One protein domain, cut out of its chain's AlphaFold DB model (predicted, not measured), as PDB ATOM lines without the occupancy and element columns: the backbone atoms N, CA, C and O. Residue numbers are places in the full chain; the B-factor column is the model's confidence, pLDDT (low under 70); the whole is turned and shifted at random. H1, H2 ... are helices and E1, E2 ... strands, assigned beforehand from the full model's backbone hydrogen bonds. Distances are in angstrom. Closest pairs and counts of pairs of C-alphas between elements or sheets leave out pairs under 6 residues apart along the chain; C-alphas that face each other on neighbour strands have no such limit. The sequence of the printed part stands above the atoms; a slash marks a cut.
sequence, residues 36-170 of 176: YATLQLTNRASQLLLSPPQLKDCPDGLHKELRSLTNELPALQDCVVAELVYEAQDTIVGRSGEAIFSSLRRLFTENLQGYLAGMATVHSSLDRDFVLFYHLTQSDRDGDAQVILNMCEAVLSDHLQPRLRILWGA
ATOM      1  N   TYR A  36       1.769 -36.806 -24.225       55.41
ATOM      2  CA  TYR A  36       0.956 -36.556 -23.039       55.41
ATOM      3  C   TYR A  36      -0.541 -36.383 -23.340       55.41
ATOM      4  O   TYR A  36      -1.375 -37.070 -22.752       55.41
ATOM      5  N   ALA A  37      -0.902 -35.488 -24.266       60.72
ATOM      6  CA  ALA A  37      -2.300 -35.280 -24.643       60.72
ATOM      7  C   ALA A  37      -2.900 -36.545 -25.278       60.72
ATOM      8  O   ALA A  37      -4.073 -36.863 -25.081       60.72
ATOM      9  N   THR A  38      -2.072 -37.313 -25.984       69.00
ATOM     10  CA  THR A  38      -2.454 -38.605 -26.550       69.00
ATOM     11  C   THR A  38      -2.714 -39.637 -25.450       69.00
ATOM     12  O   THR A  38      -3.756 -40.288 -25.467       69.00
ATOM     13  N   LEU A  39      -1.837 -39.752 -24.448       64.44
ATOM     14  CA  LEU A  39      -2.009 -40.635 -23.286       64.44
ATOM     15  C   LEU A  39      -3.250 -40.270 -22.462       64.44
ATOM     16  O   LEU A  39      -4.020 -41.155 -22.094       64.44
ATOM     17  N   GLN A  40      -3.489 -38.975 -22.240       62.28
ATOM     18  CA  GLN A  40      -4.706 -38.450 -21.612       62.28
ATOM     19  C   GLN A  40      -5.961 -38.920 -22.349       62.28
ATOM     20  O   GLN A  40      -6.900 -39.400 -21.727       62.28
ATOM     21  N   LEU A  41      -5.992 -38.813 -23.677       67.62
ATOM     22  CA  LEU A  41      -7.176 -39.162 -24.463       67.62
ATOM     23  C   LEU A  41      -7.364 -40.676 -24.637       67.62
ATOM     24  O   LEU A  41      -8.494 -41.129 -24.809       67.62
ATOM     25  N   THR A  42      -6.282 -41.457 -24.591       73.06
ATOM     26  CA  THR A  42      -6.309 -42.897 -24.897       73.06
ATOM     27  C   THR A  42      -6.353 -43.798 -23.665       73.06
ATOM     28  O   THR A  42      -6.880 -44.906 -23.759       73.06
ATOM     29  N   ASN A  43      -5.865 -43.348 -22.504       64.50
ATOM     30  CA  ASN A  43      -5.786 -44.172 -21.302       64.50
ATOM     31  C   ASN A  43      -6.549 -43.556 -20.118       64.50
ATOM     32  O   ASN A  43      -6.106 -42.618 -19.455       64.50
ATOM     33  N   ARG A  44      -7.701 -44.155 -19.804       55.44
ATOM     34  CA  ARG A  44      -8.576 -43.750 -18.694       55.44
ATOM     35  C   ARG A  44      -7.916 -43.894 -17.315       55.44
ATOM     36  O   ARG A  44      -8.241 -43.130 -16.415       55.44
ATOM     37  N   ALA A  45      -6.990 -44.840 -17.146       56.16
ATOM     38  CA  ALA A  45      -6.227 -44.984 -15.905       56.16
ATOM     39  C   ALA A  45      -5.189 -43.859 -15.757       56.16
ATOM     40  O   ALA A  45      -4.985 -43.344 -14.661       56.16
ATOM     41  N   SER A  46      -4.605 -43.401 -16.869       54.12
ATOM     42  CA  SER A  46      -3.710 -42.240 -16.882       54.12
ATOM     43  C   SER A  46      -4.446 -40.942 -16.539       54.12
ATOM     44  O   SER A  46      -3.902 -40.124 -15.808       54.12
ATOM     45  N   GLN A  47      -5.704 -40.775 -16.964       54.50
ATOM     46  CA  GLN A  47      -6.529 -39.618 -16.573       54.50
ATOM     47  C   GLN A  47      -6.681 -39.495 -15.044       54.50
ATOM     48  O   GLN A  47      -6.609 -38.390 -14.509       54.50
ATOM     49  N   LEU A  48      -6.842 -40.620 -14.335       51.53
ATOM     50  CA  LEU A  48      -7.007 -40.652 -12.874       51.53
ATOM     51  C   LEU A  48      -5.703 -40.386 -12.111       51.53
ATOM     52  O   LEU A  48      -5.739 -39.803 -11.031       51.53
ATOM     53  N   LEU A  49      -4.559 -40.780 -12.676       53.34
ATOM     54  CA  LEU A  49      -3.241 -40.505 -12.096       53.34
ATOM     55  C   LEU A  49      -2.848 -39.024 -12.203       53.34
ATOM     56  O   LEU A  49      -2.045 -38.555 -11.405       53.34
ATOM     57  N   LEU A  50      -3.408 -38.299 -13.175       53.69
ATOM     58  CA  LEU A  50      -3.010 -36.937 -13.551       53.69
ATOM     59  C   LEU A  50      -3.986 -35.846 -13.092       53.69
ATOM     60  O   LEU A  50      -3.590 -34.697 -12.909       53.69
ATOM     61  N   SER A  51      -5.258 -36.192 -12.890       60.38
ATOM     62  CA  SER A  51      -6.249 -35.341 -12.226       60.38
ATOM     63  C   SER A  51      -6.955 -36.172 -11.155       60.38
ATOM     64  O   SER A  51      -8.092 -36.614 -11.349       60.38
ATOM     65  N   PRO A  52      -6.272 -36.432 -10.029       63.34
ATOM     66  CA  PRO A  52      -6.881 -37.114  -8.906       63.34
ATOM     67  C   PRO A  52      -8.128 -36.334  -8.488       63.34
ATOM     68  O   PRO A  52      -8.080 -35.100  -8.437       63.34
ATOM     69  N   PRO A  53      -9.242 -37.001  -8.156       64.88
ATOM     70  CA  PRO A  53     -10.439 -36.313  -7.682       64.88
ATOM     71  C   PRO A  53     -10.154 -35.429  -6.457       64.88
ATOM     72  O   PRO A  53     -10.819 -34.414  -6.277       64.88
ATOM     73  N   GLN A  54      -9.130 -35.764  -5.661       71.19
ATOM     74  CA  GLN A  54      -8.664 -34.972  -4.519       71.19
ATOM     75  C   GLN A  54      -8.065 -33.609  -4.915       71.19
ATOM     76  O   GLN A  54      -8.043 -32.700  -4.089       71.19
ATOM     77  N   LEU A  55      -7.598 -33.452  -6.160       74.19
ATOM     78  CA  LEU A  55      -6.992 -32.218  -6.677       74.19
ATOM     79  C   LEU A  55      -7.968 -31.361  -7.498       74.19
ATOM     80  O   LEU A  55      -7.548 -30.406  -8.141       74.19
ATOM     81  N   LYS A  56      -9.261 -31.700  -7.530       71.44
ATOM     82  CA  LYS A  56     -10.247 -31.026  -8.391       71.44
ATOM     83  C   LYS A  56     -10.467 -29.550  -8.032       71.44
ATOM     84  O   LYS A  56     -10.732 -28.750  -8.922       71.44
ATOM     85  N   ASP A  57     -10.337 -29.217  -6.752       77.38
ATOM     86  CA  ASP A  57     -10.586 -27.877  -6.204       77.38
ATOM     87  C   ASP A  57      -9.273 -27.180  -5.795       77.38
ATOM     88  O   ASP A  57      -9.219 -26.446  -4.806       77.38
ATOM     89  N   CYS A  58      -8.181 -27.477  -6.501       83.19
ATOM     90  CA  CYS A  58      -6.880 -26.861  -6.270       83.19
ATOM     91  C   CYS A  58      -6.758 -25.499  -6.979       83.19
ATOM     92  O   CYS A  58      -7.403 -25.266  -8.002       83.19
ATOM     93  N   PRO A  59      -5.903 -24.589  -6.480       87.62
ATOM     94  CA  PRO A  59      -5.667 -23.302  -7.124       87.62
ATOM     95  C   PRO A  59      -5.036 -23.462  -8.518       87.62
ATOM     96  O   PRO A  59      -4.225 -24.360  -8.758       87.62
ATOM     97  N   ASP A  60      -5.351 -22.537  -9.431       85.50
ATOM     98  CA  ASP A  60      -4.872 -22.553 -10.824       85.50
ATOM     99  C   ASP A  60      -3.342 -22.607 -10.946       85.50
ATOM    100  O   ASP A  60      -2.811 -23.222 -11.876       85.50
ATOM    101  N   GLY A  61      -2.631 -21.976 -10.002       86.31
ATOM    102  CA  GLY A  61      -1.169 -22.013  -9.918       86.31
ATOM    103  C   GLY A  61      -0.637 -23.442  -9.807       86.31
ATOM    104  O   GLY A  61       0.223 -23.835 -10.596       86.31
ATOM    105  N   LEU A  62      -1.241 -24.247  -8.931       88.06
ATOM    106  CA  LEU A  62      -0.872 -25.644  -8.726       88.06
ATOM    107  C   LEU A  62      -1.191 -26.487  -9.966       88.06
ATOM    108  O   LEU A  62      -0.359 -27.267 -10.423       88.06
ATOM    109  N   HIS A  63      -2.362 -26.287 -10.580       83.94
ATOM    110  CA  HIS A  63      -2.718 -26.973 -11.827       83.94
ATOM    111  C   HIS A  63      -1.782 -26.632 -12.988       83.94
ATOM    112  O   HIS A  63      -1.510 -27.470 -13.852       83.94
ATOM    113  N   LYS A  64      -1.324 -25.382 -13.067       83.62
ATOM    114  CA  LYS A  64      -0.355 -24.957 -14.075       83.62
ATOM    115  C   LYS A  64       0.995 -25.636 -13.846       83.62
ATOM    116  O   LYS A  64       1.564 -26.129 -14.816       83.62
ATOM    117  N   GLU A  65       1.456 -25.696 -12.603       85.69
ATOM    118  CA  GLU A  65       2.755 -26.275 -12.259       85.69
ATOM    119  C   GLU A  65       2.785 -27.799 -12.441       85.69
ATOM    120  O   GLU A  65       3.677 -28.334 -13.103       85.69
ATOM    121  N   LEU A  66       1.733 -28.495 -12.003       81.06
ATOM    122  CA  LEU A  66       1.551 -29.918 -12.294       81.06
ATOM    123  C   LEU A  66       1.566 -30.177 -13.807       81.06
ATOM    124  O   LEU A  66       2.281 -31.059 -14.271       81.06
ATOM    125  N   ARG A  67       0.862 -29.363 -14.607       77.75
ATOM    126  CA  ARG A  67       0.901 -29.486 -16.076       77.75
ATOM    127  C   ARG A  67       2.284 -29.228 -16.672       77.75
ATOM    128  O   ARG A  67       2.631 -29.897 -17.643       77.75
ATOM    129  N   SER A  68       3.089 -28.307 -16.141       78.62
ATOM    130  CA  SER A  68       4.464 -28.151 -16.643       78.62
ATOM    131  C   SER A  68       5.306 -29.401 -16.401       78.62
ATOM    132  O   SER A  68       6.006 -29.824 -17.316       78.62
ATOM    133  N   LEU A  69       5.155 -30.045 -15.240       74.81
ATOM    134  CA  LEU A  69       5.878 -31.276 -14.899       74.81
ATOM    135  C   LEU A  69       5.425 -32.464 -15.750       74.81
ATOM    136  O   LEU A  69       6.220 -33.343 -16.056       74.81
ATOM    137  N   THR A  70       4.168 -32.484 -16.206       65.19
ATOM    138  CA  THR A  70       3.678 -33.568 -17.076       65.19
ATOM    139  C   THR A  70       4.344 -33.632 -18.451       65.19
ATOM    140  O   THR A  70       4.315 -34.689 -19.082       65.19
ATOM    141  N   ASN A  71       4.970 -32.544 -18.913       62.88
ATOM    142  CA  ASN A  71       5.788 -32.580 -20.129       62.88
ATOM    143  C   ASN A  71       7.126 -33.309 -19.907       62.88
ATOM    144  O   ASN A  71       7.753 -33.742 -20.871       62.88
ATOM    145  N   GLU A  72       7.531 -33.488 -18.651       63.75
ATOM    146  CA  GLU A  72       8.732 -34.193 -18.219       63.75
ATOM    147  C   GLU A  72       8.311 -35.443 -17.431       63.75
ATOM    148  O   GLU A  72       8.438 -35.513 -16.213       63.75
ATOM    149  N   LEU A  73       7.773 -36.447 -18.137       56.91
ATOM    150  CA  LEU A  73       7.204 -37.689 -17.576       56.91
ATOM    151  C   LEU A  73       7.965 -38.314 -16.377       56.91
ATOM    152  O   LEU A  73       7.286 -38.783 -15.463       56.91
ATOM    153  N   PRO A  74       9.316 -38.337 -16.326       59.50
ATOM    154  CA  PRO A  74      10.053 -38.820 -15.154       59.50
ATOM    155  C   PRO A  74       9.871 -37.944 -13.903       59.50
ATOM    156  O   PRO A  74       9.718 -38.476 -12.811       59.50
ATOM    157  N   ALA A  75       9.825 -36.616 -14.051       57.44
ATOM    158  CA  ALA A  75       9.696 -35.671 -12.940       57.44
ATOM    159  C   ALA A  75       8.340 -35.789 -12.229       57.44
ATOM    160  O   ALA A  75       8.241 -35.598 -11.020       57.44
ATOM    161  N   LEU A  76       7.293 -36.177 -12.963       61.66
ATOM    162  CA  LEU A  76       5.968 -36.414 -12.397       61.66
ATOM    163  C   LEU A  76       5.949 -37.593 -11.402       61.66
ATOM    164  O   LEU A  76       5.125 -37.602 -10.488       61.66
ATOM    165  N   GLN A  77       6.846 -38.574 -11.569       64.00
ATOM    166  CA  GLN A  77       6.916 -39.756 -10.702       64.00
ATOM    167  C   GLN A  77       7.576 -39.485  -9.342       64.00
ATOM    168  O   GLN A  77       7.445 -40.300  -8.439       64.00
ATOM    169  N   ASP A  78       8.197 -38.321  -9.169       72.50
ATOM    170  CA  ASP A  78       8.905 -37.951  -7.941       72.50
ATOM    171  C   ASP A  78       8.228 -36.789  -7.193       72.50
ATOM    172  O   ASP A  78       8.790 -36.222  -6.252       72.50
ATOM    173  N   CYS A  79       7.018 -36.411  -7.613       79.75
ATOM    174  CA  CYS A  79       6.278 -35.297  -7.033       79.75
ATOM    175  C   CYS A  79       5.232 -35.760  -6.016       79.75
ATOM    176  O   CYS A  79       4.608 -36.817  -6.158       79.75
ATOM    177  N   VAL A  80       5.000 -34.918  -5.007       84.44
ATOM    178  CA  VAL A  80       3.964 -35.116  -3.984       84.44
ATOM    179  C   VAL A  80       3.182 -33.831  -3.806       84.44
ATOM    180  O   VAL A  80       3.766 -32.772  -3.599       84.44
ATOM    181  N   VAL A  81       1.860 -33.932  -3.827       87.38
ATOM    182  CA  VAL A  81       0.952 -32.853  -3.456       87.38
ATOM    183  C   VAL A  81       0.367 -33.150  -2.083       87.38
ATOM    184  O   VAL A  81      -0.299 -34.168  -1.867       87.38
ATOM    185  N   ALA A  82       0.586 -32.221  -1.164       89.38
ATOM    186  CA  ALA A  82       0.006 -32.220   0.163       89.38
ATOM    187  C   ALA A  82      -0.857 -30.976   0.366       89.38
ATOM    188  O   ALA A  82      -0.612 -29.919  -0.207       89.38
ATOM    189  N   GLU A  83      -1.860 -31.102   1.212       91.69
ATOM    190  CA  GLU A  83      -2.649 -29.993   1.721       91.69
ATOM    191  C   GLU A  83      -2.192 -29.634   3.129       91.69
ATOM    192  O   GLU A  83      -1.900 -30.517   3.939       91.69
ATOM    193  N   LEU A  84      -2.153 -28.339   3.420       92.62
ATOM    194  CA  LEU A  84      -1.939 -27.814   4.758       92.62
ATOM    195  C   LEU A  84      -3.278 -27.737   5.486       92.62
ATOM    196  O   LEU A  84      -4.193 -27.022   5.081       92.62
ATOM    197  N   VAL A  85      -3.374 -28.483   6.580       93.00
ATOM    198  CA  VAL A  85      -4.515 -28.477   7.492       93.00
ATOM    199  C   VAL A  85      -4.107 -27.740   8.761       93.00
ATOM    200  O   VAL A  85      -3.078 -28.057   9.353       93.00
ATOM    201  N   TYR A  86      -4.916 -26.769   9.181       95.00
ATOM    202  CA  TYR A  86      -4.667 -25.947  10.365       95.00
ATOM    203  C   TYR A  86      -5.575 -26.396  11.512       95.00
ATOM    204  O   TYR A  86      -6.741 -26.004  11.569       95.00
ATOM    205  N   GLU A  87      -5.067 -27.234  12.419       95.12
ATOM    206  CA  GLU A  87      -5.897 -27.834  13.480       95.12
ATOM    207  C   GLU A  87      -6.470 -26.784  14.450       95.12
ATOM    208  O   GLU A  87      -7.549 -26.977  15.012       95.12
ATOM    209  N   ALA A  88      -5.803 -25.636  14.604       94.69
ATOM    210  CA  ALA A  88      -6.241 -24.575  15.506       94.69
ATOM    211  C   ALA A  88      -7.259 -23.592  14.892       94.69
ATOM    212  O   ALA A  88      -7.666 -22.651  15.582       94.69
ATOM    213  N   GLN A  89      -7.684 -23.778  13.633       95.00
ATOM    214  CA  GLN A  89      -8.527 -22.818  12.903       95.00
ATOM    215  C   GLN A  89      -9.769 -22.394  13.696       95.00
ATOM    216  O   GLN A  89      -9.919 -21.209  13.993       95.00
ATOM    217  N   ASP A  90     -10.620 -23.340  14.101       96.12
ATOM    218  CA  ASP A  90     -11.875 -23.033  14.805       96.12
ATOM    219  C   ASP A  90     -11.633 -22.271  16.116       96.12
ATOM    220  O   ASP A  90     -12.381 -21.360  16.480       96.12
ATOM    221  N   THR A  91     -10.543 -22.605  16.813       96.81
ATOM    222  CA  THR A  91     -10.168 -21.962  18.078       96.81
ATOM    223  C   THR A  91      -9.726 -20.515  17.853       96.81
ATOM    224  O   THR A  91     -10.154 -19.616  18.582       96.81
ATOM    225  N   ILE A  92      -8.892 -20.265  16.840       95.31
ATOM    226  CA  ILE A  92      -8.395 -18.922  16.512       95.31
ATOM    227  C   ILE A  92      -9.522 -18.059  15.950       95.31
ATOM    228  O   ILE A  92      -9.684 -16.916  16.377       95.31
ATOM    229  N   VAL A  93     -10.339 -18.593  15.040       96.50
ATOM    230  CA  VAL A  93     -11.478 -17.870  14.463       96.50
ATOM    231  C   VAL A  93     -12.488 -17.512  15.552       96.50
ATOM    232  O   VAL A  93     -12.920 -16.362  15.622       96.50
ATOM    233  N   GLY A  94     -12.802 -18.440  16.463       96.38
ATOM    234  CA  GLY A  94     -13.709 -18.178  17.582       96.38
ATOM    235  C   GLY A  94     -13.191 -17.127  18.572       96.38
ATOM    236  O   GLY A  94     -13.978 -16.357  19.121       96.38
ATOM    237  N   ARG A  95     -11.872 -17.065  18.795       96.69
ATOM    238  CA  ARG A  95     -11.242 -16.137  19.752       96.69
ATOM    239  C   ARG A  95     -10.911 -14.766  19.157       96.69
ATOM    240  O   ARG A  95     -11.059 -13.753  19.836       96.69
ATOM    241  N   SER A  96     -10.403 -14.742  17.933       93.56
ATOM    242  CA  SER A  96      -9.713 -13.594  17.327       93.56
ATOM    243  C   SER A  96     -10.282 -13.197  15.962       93.56
ATOM    244  O   SER A  96      -9.947 -12.128  15.453       93.56
ATOM    245  N   GLY A  97     -11.178 -14.006  15.396       95.69
ATOM    246  CA  GLY A  97     -11.870 -13.734  14.139       95.69
ATOM    247  C   GLY A  97     -11.124 -14.202  12.886       95.69
ATOM    248  O   GLY A  97      -9.905 -14.384  12.872       95.69
ATOM    249  N   GLU A  98     -11.884 -14.341  11.798       95.38
ATOM    250  CA  GLU A  98     -11.422 -14.841  10.491       95.38
ATOM    251  C   GLU A  98     -10.257 -14.026   9.907       95.38
ATOM    252  O   GLU A  98      -9.307 -14.580   9.360       95.38
ATOM    253  N   ALA A  99     -10.290 -12.697  10.054       95.06
ATOM    254  CA  ALA A  99      -9.265 -11.816   9.495       95.06
ATOM    255  C   ALA A  99      -7.882 -12.042  10.129       95.06
ATOM    256  O   ALA A  99      -6.861 -11.969   9.440       95.06
ATOM    257  N   ILE A 100      -7.846 -12.343  11.433       95.12
ATOM    258  CA  ILE A 100      -6.603 -12.660  12.141       95.12
ATOM    259  C   ILE A 100      -6.091 -14.026  11.696       95.12
ATOM    260  O   ILE A 100      -4.922 -14.135  11.333       95.12
ATOM    261  N   PHE A 101      -6.965 -15.035  11.630       95.75
ATOM    262  CA  PHE A 101      -6.599 -16.357  11.123       95.75
ATOM    263  C   PHE A 101      -6.029 -16.288   9.699       95.75
ATOM    264  O   PHE A 101      -4.930 -16.776   9.453       95.75
ATOM    265  N   SER A 102      -6.710 -15.600   8.779       94.94
ATOM    266  CA  SER A 102      -6.247 -15.417   7.398       94.94
ATOM    267  C   SER A 102      -4.888 -14.706   7.323       94.94
ATOM    268  O   SER A 102      -4.026 -15.083   6.527       94.94
ATOM    269  N   SER A 103      -4.649 -13.722   8.198       94.94
ATOM    270  CA  SER A 103      -3.362 -13.021   8.277       94.94
ATOM    271  C   SER A 103      -2.234 -13.939   8.756       94.94
ATOM    272  O   SER A 103      -1.149 -13.924   8.171       94.94
ATOM    273  N   LEU A 104      -2.495 -14.756   9.783       95.62
ATOM    274  CA  LEU A 104      -1.551 -15.758  10.288       95.62
ATOM    275  C   LEU A 104      -1.240 -16.803   9.216       95.62
ATOM    276  O   LEU A 104      -0.072 -17.093   8.966       95.62
ATOM    277  N   ARG A 105      -2.279 -17.314   8.547       95.50
ATOM    278  CA  ARG A 105      -2.176 -18.293   7.463       95.50
ATOM    279  C   ARG A 105      -1.286 -17.785   6.333       95.50
ATOM    280  O   ARG A 105      -0.359 -18.473   5.924       95.50
ATOM    281  N   ARG A 106      -1.500 -16.538   5.901       94.62
ATOM    282  CA  ARG A 106      -0.676 -15.900   4.868       94.62
ATOM    283  C   ARG A 106       0.796 -15.810   5.280       94.62
ATOM    284  O   ARG A 106       1.654 -16.277   4.536       94.62
ATOM    285  N   LEU A 107       1.085 -15.269   6.466       94.69
ATOM    286  CA  LEU A 107       2.463 -15.158   6.971       94.69
ATOM    287  C   LEU A 107       3.142 -16.528   7.065       94.69
ATOM    288  O   LEU A 107       4.301 -16.680   6.687       94.69
ATOM    289  N   PHE A 108       2.406 -17.538   7.526       95.50
ATOM    290  CA  PHE A 108       2.889 -18.908   7.576       95.50
ATOM    291  C   PHE A 108       3.279 -19.429   6.189       95.50
ATOM    292  O   PHE A 108       4.388 -19.926   6.019       95.50
ATOM    293  N   THR A 109       2.397 -19.290   5.195       94.75
ATOM    294  CA  THR A 109       2.662 -19.762   3.826       94.75
ATOM    295  C   THR A 109       3.816 -19.018   3.156       94.75
ATOM    296  O   THR A 109       4.611 -19.641   2.457       94.75
ATOM    297  N   GLU A 110       3.966 -17.715   3.416       93.25
ATOM    298  CA  GLU A 110       5.092 -16.911   2.924       93.25
ATOM    299  C   GLU A 110       6.421 -17.399   3.517       93.25
ATOM    300  O   GLU A 110       7.389 -17.617   2.784       93.25
ATOM    301  N   ASN A 111       6.456 -17.646   4.830       92.50
ATOM    302  CA  ASN A 111       7.629 -18.210   5.494       92.50
ATOM    303  C   ASN A 111       7.949 -19.607   4.957       92.50
ATOM    304  O   ASN A 111       9.094 -19.889   4.606       92.50
ATOM    305  N   LEU A 112       6.932 -20.462   4.845       92.00
ATOM    306  CA  LEU A 112       7.079 -21.831   4.368       92.00
ATOM    307  C   LEU A 112       7.637 -21.872   2.941       92.00
ATOM    308  O   LEU A 112       8.556 -22.640   2.666       92.00
ATOM    309  N   GLN A 113       7.145 -21.004   2.054       91.25
ATOM    310  CA  GLN A 113       7.665 -20.869   0.694       91.25
ATOM    311  C   GLN A 113       9.147 -20.470   0.680       91.25
ATOM    312  O   GLN A 113       9.899 -20.946  -0.173       91.25
ATOM    313  N   GLY A 114       9.570 -19.611   1.611       88.31
ATOM    314  CA  GLY A 114      10.972 -19.230   1.775       88.31
ATOM    315  C   GLY A 114      11.853 -20.391   2.246       88.31
ATOM    316  O   GLY A 114      12.917 -20.614   1.674       88.31
ATOM    317  N   TYR A 115      11.404 -21.154   3.246       86.50
ATOM    318  CA  TYR A 115      12.157 -22.297   3.782       86.50
ATOM    319  C   TYR A 115      12.245 -23.477   2.810       86.50
ATOM    320  O   TYR A 115      13.269 -24.152   2.770       86.50
ATOM    321  N   LEU A 116      11.194 -23.722   2.025       84.56
ATOM    322  CA  LEU A 116      11.130 -24.839   1.077       84.56
ATOM    323  C   LEU A 116      11.683 -24.502  -0.315       84.56
ATOM    324  O   LEU A 116      11.552 -25.312  -1.235       84.56
ATOM    325  N   ALA A 117      12.279 -23.323  -0.506       80.38
ATOM    326  CA  ALA A 117      12.734 -22.863  -1.812       80.38
ATOM    327  C   ALA A 117      13.638 -23.900  -2.511       80.38
ATOM    328  O   ALA A 117      14.681 -24.297  -1.998       80.38
ATOM    329  N   GLY A 118      13.221 -24.333  -3.704       78.12
ATOM    330  CA  GLY A 118      13.923 -25.337  -4.512       78.12
ATOM    331  C   GLY A 118      13.537 -26.793  -4.224       78.12
ATOM    332  O   GLY A 118      13.788 -27.641  -5.072       78.12
ATOM    333  N   MET A 119      12.887 -27.079  -3.090       80.50
ATOM    334  CA  MET A 119      12.379 -28.415  -2.734       80.50
ATOM    335  C   MET A 119      10.857 -28.514  -2.844       80.50
ATOM    336  O   MET A 119      10.325 -29.591  -3.096       80.50
ATOM    337  N   ALA A 120      10.145 -27.399  -2.675       87.62
ATOM    338  CA  ALA A 120       8.704 -27.347  -2.849       87.62
ATOM    339  C   ALA A 120       8.209 -25.958  -3.269       87.62
ATOM    340  O   ALA A 120       8.876 -24.937  -3.077       87.62
ATOM    341  N   THR A 121       6.992 -25.924  -3.794       91.06
ATOM    342  CA  THR A 121       6.205 -24.707  -3.999       91.06
ATOM    343  C   THR A 121       4.930 -24.754  -3.169       91.06
ATOM    344  O   THR A 121       4.306 -25.801  -2.997       91.06
ATOM    345  N   VAL A 122       4.552 -23.602  -2.624       92.94
ATOM    346  CA  VAL A 122       3.358 -23.403  -1.807       92.94
ATOM    347  C   VAL A 122       2.329 -22.654  -2.643       92.94
ATOM    348  O   VAL A 122       2.621 -21.620  -3.243       92.94
ATOM    349  N   HIS A 123       1.110 -23.179  -2.679       93.12
ATOM    350  CA  HIS A 123       0.003 -22.633  -3.453       93.12
ATOM    351  C   HIS A 123      -1.191 -22.382  -2.546       93.12
ATOM    352  O   HIS A 123      -1.769 -23.321  -2.002       93.12
ATOM    353  N   SER A 124      -1.579 -21.119  -2.425       91.25
ATOM    354  CA  SER A 124      -2.659 -20.684  -1.541       91.25
ATOM    355  C   SER A 124      -3.955 -20.373  -2.285       91.25
ATOM    356  O   SER A 124      -3.947 -19.814  -3.383       91.25
ATOM    357  N   SER A 125      -5.075 -20.702  -1.647       87.25
ATOM    358  CA  SER A 125      -6.451 -20.334  -2.005       87.25
ATOM    359  C   SER A 125      -7.041 -19.395  -0.934       87.25
ATOM    360  O   SER A 125      -6.371 -18.978   0.014       87.25
ATOM    361  N   LEU A 126      -8.322 -19.048  -1.074       84.06
ATOM    362  CA  LEU A 126      -9.111 -18.320  -0.076       84.06
ATOM    363  C   LEU A 126      -9.229 -19.075   1.253       84.06
ATOM    364  O   LEU A 126      -9.210 -18.451   2.312       84.06
ATOM    365  N   ASP A 127      -9.306 -20.398   1.215       85.12
ATOM    366  CA  ASP A 127      -9.643 -21.257   2.354       85.12
ATOM    367  C   ASP A 127      -8.648 -22.402   2.588       85.12
ATOM    368  O   ASP A 127      -8.604 -22.958   3.681       85.12
ATOM    369  N   ARG A 128      -7.843 -22.739   1.581       89.31
ATOM    370  CA  ARG A 128      -6.972 -23.918   1.578       89.31
ATOM    371  C   ARG A 128      -5.586 -23.574   1.078       89.31
ATOM    372  O   ARG A 128      -5.441 -22.754   0.176       89.31
ATOM    373  N   ASP A 129      -4.591 -24.267   1.603       93.56
ATOM    374  CA  ASP A 129      -3.206 -24.115   1.185       93.56
ATOM    375  C   ASP A 129      -2.620 -25.478   0.827       93.56
ATOM    376  O   ASP A 129      -2.956 -26.505   1.419       93.56
ATOM    377  N   PHE A 130      -1.754 -25.490  -0.176       92.38
ATOM    378  CA  PHE A 130      -1.192 -26.702  -0.753       92.38
ATOM    379  C   PHE A 130       0.312 -26.574  -0.884       92.38
ATOM    380  O   PHE A 130       0.838 -25.483  -1.093       92.38
ATOM    381  N   VAL A 131       0.998 -27.707  -0.815       91.62
ATOM    382  CA  VAL A 131       2.437 -27.805  -1.025       91.62
ATOM    383  C   VAL A 131       2.695 -28.873  -2.077       91.62
ATOM    384  O   VAL A 131       2.255 -30.015  -1.934       91.62
ATOM    385  N   LEU A 132       3.394 -28.486  -3.137       89.50
ATOM    386  CA  LEU A 132       3.912 -29.379  -4.162       89.50
ATOM    387  C   LEU A 132       5.400 -29.577  -3.909       89.50
ATOM    388  O   LEU A 132       6.184 -28.648  -4.063       89.50
ATOM    389  N   PHE A 133       5.777 -30.785  -3.523       87.00
ATOM    390  CA  PHE A 133       7.161 -31.160  -3.297       87.00
ATOM    391  C   PHE A 133       7.770 -31.809  -4.536       87.00
ATOM    392  O   PHE A 133       7.124 -32.633  -5.190       87.00
ATOM    393  N   TYR A 134       9.039 -31.495  -4.778       82.38
ATOM    394  CA  TYR A 134       9.882 -32.074  -5.816       82.38
ATOM    395  C   TYR A 134      10.872 -33.047  -5.177       82.38
ATOM    396  O   TYR A 134      11.543 -32.691  -4.211       82.38
ATOM    397  N   HIS A 135      10.988 -34.261  -5.717       69.69
ATOM    398  CA  HIS A 135      11.997 -35.246  -5.304       69.69
ATOM    399  C   HIS A 135      11.972 -35.608  -3.807       69.69
ATOM    400  O   HIS A 135      13.017 -35.834  -3.202       69.69
ATOM    401  N   LEU A 136      10.782 -35.687  -3.202       64.31
ATOM    402  CA  LEU A 136      10.630 -36.095  -1.801       64.31
ATOM    403  C   LEU A 136      10.982 -37.584  -1.649       64.31
ATOM    404  O   LEU A 136      10.149 -38.449  -1.957       64.31
ATOM    405  N   THR A 137      12.176 -37.898  -1.136       59.22
ATOM    406  CA  THR A 137      12.490 -39.277  -0.743       59.22
ATOM    407  C   THR A 137      11.685 -39.660   0.500       59.22
ATOM    408  O   THR A 137      11.271 -38.808   1.285       59.22
ATOM    409  N   GLN A 138      11.427 -40.955   0.703       54.88
ATOM    410  CA  GLN A 138      10.641 -41.437   1.848       54.88
ATOM    411  C   GLN A 138      11.259 -41.034   3.204       54.88
ATOM    412  O   GLN A 138      10.537 -40.796   4.163       54.88
ATOM    413  N   SER A 139      12.584 -40.887   3.258       51.28
ATOM    414  CA  SER A 139      13.355 -40.405   4.412       51.28
ATOM    415  C   SER A 139      13.158 -38.913   4.721       51.28
ATOM    416  O   SER A 139      13.198 -38.540   5.891       51.28
ATOM    417  N   ASP A 140      12.881 -38.081   3.713       58.25
ATOM    418  CA  ASP A 140      12.657 -36.634   3.881       58.25
ATOM    419  C   ASP A 140      11.231 -36.321   4.384       58.25
ATOM    420  O   ASP A 140      10.965 -35.250   4.934       58.25
ATOM    421  N   ARG A 141      10.294 -37.267   4.213       56.78
ATOM    422  CA  ARG A 141       8.869 -37.094   4.552       56.78
ATOM    423  C   ARG A 141       8.586 -37.067   6.050       56.78
ATOM    424  O   ARG A 141       7.738 -36.290   6.483       56.78
ATOM    425  N   ASP A 142       9.282 -37.892   6.828       53.81
ATOM    426  CA  ASP A 142       8.840 -38.219   8.191       53.81
ATOM    427  C   ASP A 142       9.594 -37.456   9.300       53.81
ATOM    428  O   ASP A 142       9.121 -37.407  10.436       53.81
ATOM    429  N   GLY A 143      10.738 -36.828   8.993       58.91
ATOM    430  CA  GLY A 143      11.561 -36.100   9.973       58.91
ATOM    431  C   GLY A 143      11.612 -34.586   9.762       58.91
ATOM    432  O   GLY A 143      11.354 -33.816  10.689       58.91
ATOM    433  N   ASP A 144      11.907 -34.149   8.538       68.88
ATOM    434  CA  ASP A 144      12.285 -32.756   8.276       68.88
ATOM    435  C   ASP A 144      11.076 -31.843   8.051       68.88
ATOM    436  O   ASP A 144      11.070 -30.688   8.485       68.88
ATOM    437  N   ALA A 145      10.001 -32.368   7.454       76.56
ATOM    438  CA  ALA A 145       8.809 -31.585   7.149       76.56
ATOM    439  C   ALA A 145       8.171 -30.981   8.413       76.56
ATOM    440  O   ALA A 145       7.930 -29.776   8.460       76.56
ATOM    441  N   GLN A 146       7.954 -31.771   9.472       81.25
ATOM    442  CA  GLN A 146       7.330 -31.258  10.699       81.25
ATOM    443  C   GLN A 146       8.222 -30.244  11.427       81.25
ATOM    444  O   GLN A 146       7.713 -29.285  12.005       81.25
ATOM    445  N   VAL A 147       9.547 -30.414  11.377       85.56
ATOM    446  CA  VAL A 147      10.488 -29.438  11.942       85.56
ATOM    447  C   VAL A 147      10.360 -28.100  11.216       85.56
ATOM    448  O   VAL A 147      10.249 -27.064  11.870       85.56
ATOM    449  N   ILE A 148      10.295 -28.111   9.883       87.06
ATOM    450  CA  ILE A 148      10.108 -26.899   9.072       87.06
ATOM    451  C   ILE A 148       8.767 -26.228   9.380       87.06
ATOM    452  O   ILE A 148       8.736 -25.012   9.588       87.06
ATOM    453  N   LEU A 149       7.677 -26.996   9.476       90.25
ATOM    454  CA  LEU A 149       6.365 -26.460   9.849       90.25
ATOM    455  C   LEU A 149       6.416 -25.773  11.223       90.25
ATOM    456  O   LEU A 149       5.972 -24.634  11.354       90.25
ATOM    457  N   ASN A 150       7.032 -26.421  12.217       89.56
ATOM    458  CA  ASN A 150       7.173 -25.867  13.564       89.56
ATOM    459  C   ASN A 150       8.027 -24.586  13.572       89.56
ATOM    460  O   ASN A 150       7.707 -23.639  14.287       89.56
ATOM    461  N   MET A 151       9.097 -24.519  12.770       89.38
ATOM    462  CA  MET A 151       9.917 -23.305  12.636       89.38
ATOM    463  C   MET A 151       9.133 -22.146  12.006       89.38
ATOM    464  O   MET A 151       9.230 -21.013  12.477       89.38
ATOM    465  N   CYS A 152       8.342 -22.424  10.966       90.31
ATOM    466  CA  CYS A 152       7.494 -21.422  10.311       90.31
ATOM    467  C   CYS A 152       6.376 -20.922  11.232       90.31
ATOM    468  O   CYS A 152       5.959 -19.770  11.136       90.31
ATOM    469  N   GLU A 153       5.889 -21.783  12.122       92.75
ATOM    470  CA  GLU A 153       4.871 -21.447  13.108       92.75
ATOM    471  C   GLU A 153       5.439 -20.658  14.297       92.75
ATOM    472  O   GLU A 153       4.781 -19.750  14.796       92.75
ATOM    473  N   ALA A 154       6.671 -20.942  14.731       90.50
ATOM    474  CA  ALA A 154       7.281 -20.316  15.909       90.50
ATOM    475  C   ALA A 154       7.453 -18.787  15.806       90.50
ATOM    476  O   ALA A 154       7.626 -18.118  16.823       90.50
ATOM    477  N   VAL A 155       7.425 -18.231  14.592       90.12
ATOM    478  CA  VAL A 155       7.512 -16.781  14.346       90.12
ATOM    479  C   VAL A 155       6.149 -16.081  14.338       90.12
ATOM    480  O   VAL A 155       6.089 -14.855  14.250       90.12
ATOM    481  N   LEU A 156       5.050 -16.836  14.410       92.00
ATOM    482  CA  LEU A 156       3.698 -16.295  14.449       92.00
ATOM    483  C   LEU A 156       3.325 -15.857  15.868       92.00
ATOM    484  O   LEU A 156       3.840 -16.367  16.860       92.00
ATOM    485  N   SER A 157       2.381 -14.922  15.979       92.06
ATOM    486  CA  SER A 157       1.853 -14.497  17.284       92.06
ATOM    487  C   SER A 157       0.931 -15.531  17.941       92.06
ATOM    488  O   SER A 157       0.520 -15.333  19.081       92.06
ATOM    489  N   ASP A 158       0.545 -16.577  17.207       92.69
ATOM    490  CA  ASP A 158      -0.395 -17.616  17.621       92.69
ATOM    491  C   ASP A 158      -0.138 -18.905  16.826       92.69
ATOM    492  O   ASP A 158       0.345 -18.845  15.693       92.69
ATOM    493  N   HIS A 159      -0.473 -20.055  17.406       92.94
ATOM    494  CA  HIS A 159      -0.144 -21.368  16.846       92.94
ATOM    495  C   HIS A 159      -1.275 -21.894  15.956       92.94
ATOM    496  O   HIS A 159      -2.358 -22.207  16.444       92.94
ATOM    497  N   LEU A 160      -1.012 -22.003  14.651       93.00
ATOM    498  CA  LEU A 160      -1.932 -22.538  13.642       93.00
ATOM    499  C   LEU A 160      -2.100 -24.069  13.700       93.00
ATOM    500  O   LEU A 160      -3.062 -24.595  13.141       93.00
ATOM    501  N   GLN A 161      -1.169 -24.769  14.345       93.69
ATOM    502  CA  GLN A 161      -1.027 -26.223  14.385       93.69
ATOM    503  C   GLN A 161      -1.089 -26.844  12.976       93.69
ATOM    504  O   GLN A 161      -2.003 -27.616  12.668       93.69
ATOM    505  N   PRO A 162      -0.156 -26.463  12.079       93.00
ATOM    506  CA  PRO A 162      -0.160 -26.905  10.693       93.00
ATOM    507  C   PRO A 162       0.241 -28.378  10.575       93.00
ATOM    508  O   PRO A 162       1.226 -28.832  11.166       93.00
ATOM    509  N   ARG A 163      -0.486 -29.117   9.739       90.75
ATOM    510  CA  ARG A 163      -0.177 -30.502   9.375       90.75
ATOM    511  C   ARG A 163      -0.303 -30.715   7.881       90.75
ATOM    512  O   ARG A 163      -1.154 -30.120   7.229       90.75
ATOM    513  N   LEU A 164       0.527 -31.608   7.352       89.31
ATOM    514  CA  LEU A 164       0.460 -32.015   5.954       89.31
ATOM    515  C   LEU A 164      -0.447 -33.234   5.810       89.31
ATOM    516  O   LEU A 164      -0.233 -34.270   6.441       89.31
ATOM    517  N   ARG A 165      -1.445 -33.118   4.939       88.62
ATOM    518  CA  ARG A 165      -2.273 -34.227   4.471       88.62
ATOM    519  C   ARG A 165      -1.904 -34.528   3.026       88.62
ATOM    520  O   ARG A 165      -2.203 -33.733   2.141       88.62
ATOM    521  N   ILE A 166      -1.276 -35.673   2.779       86.00
ATOM    522  CA  ILE A 166      -0.935 -36.086   1.413       86.00
ATOM    523  C   ILE A 166      -2.226 -36.332   0.629       86.00
ATOM    524  O   ILE A 166      -3.067 -37.129   1.045       86.00
ATOM    525  N   LEU A 167      -2.388 -35.626  -0.489       84.44
ATOM    526  CA  LEU A 167      -3.527 -35.792  -1.392       84.44
ATOM    527  C   LEU A 167      -3.169 -36.666  -2.589       84.44
ATOM    528  O   LEU A 167      -4.023 -37.385  -3.105       84.44
ATOM    529  N   TRP A 168      -1.920 -36.575  -3.041       80.50
ATOM    530  CA  TRP A 168      -1.429 -37.284  -4.210       80.50
ATOM    531  C   TRP A 168       0.097 -37.359  -4.197       80.50
ATOM    532  O   TRP A 168       0.762 -36.452  -3.710       80.50
ATOM    533  N   GLY A 169       0.664 -38.410  -4.772       72.88
ATOM    534  CA  GLY A 169       2.093 -38.499  -5.035       72.88
ATOM    535  C   GLY A 169       2.444 -39.843  -5.648       72.88
ATOM    536  O   GLY A 169       1.826 -40.860  -5.333       72.88
ATOM    537  N   ALA A 170       3.428 -39.853  -6.538       59.97
ATOM    538  CA  ALA A 170       3.912 -41.080  -7.154       59.97
ATOM    539  C   ALA A 170       4.871 -41.794  -6.189       59.97
ATOM    540  O   ALA A 170       6.087 -41.706  -6.223       59.97
TER     541      ALA A 170
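What this domain is: This is residues 36 to 170 of the 176 residues of an uncharacterized protein of Aminobacter sp. DSM 101952 (UniProt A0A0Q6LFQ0). A strongly twisted sheet of four antiparallel strands makes the core, with the long helix H6 over one face and H3 over the other, while H8 grazes the sheet at edge strand E4. H1 and H2 lie at one end of the long axis and H5 at the other, in an elongated outline of 52 by 28 by 19 A. The printed part has 135 residues, with named elements in the order H1 H2 H3 H4 E1 H5 H6 E2 E3 H7 H8 E4. The sheet's order is E2 E3 E1 E4, the class is mixed, and the whole is compact, with a radius of gyration of the C-alphas of 16.1 A.

How they stand to each other: Start at H1, residues 36 to 42, which touches H2, residues 44 to 50, only at the corner, the closest C-alphas, those of Gln 40 and Gln 47, being 5.5 A apart. Next comes H3, residues 60 to 70, on the sheet of E2, residues 120 to 124, E3, residues 129 to 134, E1, residues 79 to 86, and E4, residues 162 to 169. Its height over the sheet is 9.9 A, and its closest C-alphas to E2 are Leu 62 and His 123, 6.1 A. H4, residues 73 to 76, touches H3 only at the corner, closest at C-alphas Leu 69 and Leu 76, 5.7 A. Look across E1 and E4 for N 83 and O 165, 2.8 A, across E3 and E1 for N 82 and O 131, 2.9 A, and across the hairpin E2 and E3 for N 121 and O 132, 2.9 A. H5, residues 89 to 96, touches residues 98 to 101 alone of H6, residues 98 to 115, at a steep tilt of 57 degrees, opposite ways, closest at C-alphas Val 93 and Phe 101, 6.1 A. H6 is on the sheet at a height of 8.8 A, over E3, along the strands at 2 degrees on the local plane; with H3 on the other face this makes three layers, helices on both faces of a sheet. H7, residues 138 to 142, and H8, residues 144 to 154, meet only through their link. H8 touches residues 108 to 115 alone of H6, at a steep tilt of 48 degrees, opposite ways, closest at C-alphas Asn 111 and Cys 152, 5.8 A. E1, H5 H6, E2 and E3, H7 H8, E4 are split strand-helix-strand units, same-way strands with another between, with right-handed crossovers. Each O i to N i+4 pair is within hydrogen-bond range in H1, H3, H5, H6 and H8, 2 of 3 in H2 and 0 of 1 in H7, whose O i to N i+3 pairs are 0 of 2; H4 is too short for such a pair.

Where its parts are: Find C-alpha 36 at (0.956, -36.556, -23.039), where H1 begins. H6 spans 25.6 A from C-alpha 98 at (-11.422, -14.841, 10.491), E1 22.6 A, and E4 19.7 A to C-alpha 169 at (2.093, -38.499, -5.035).

The domain as a whole: The two C-alphas farthest apart, Thr 42 and Arg 95, are 52.3 A apart. The printed part has no cut and no long link. Mean pLDDT of the printed part is 80.8; residues 36 to 41, 43 to 53, 70 to 77, 135 to 144 and 170 are under 70.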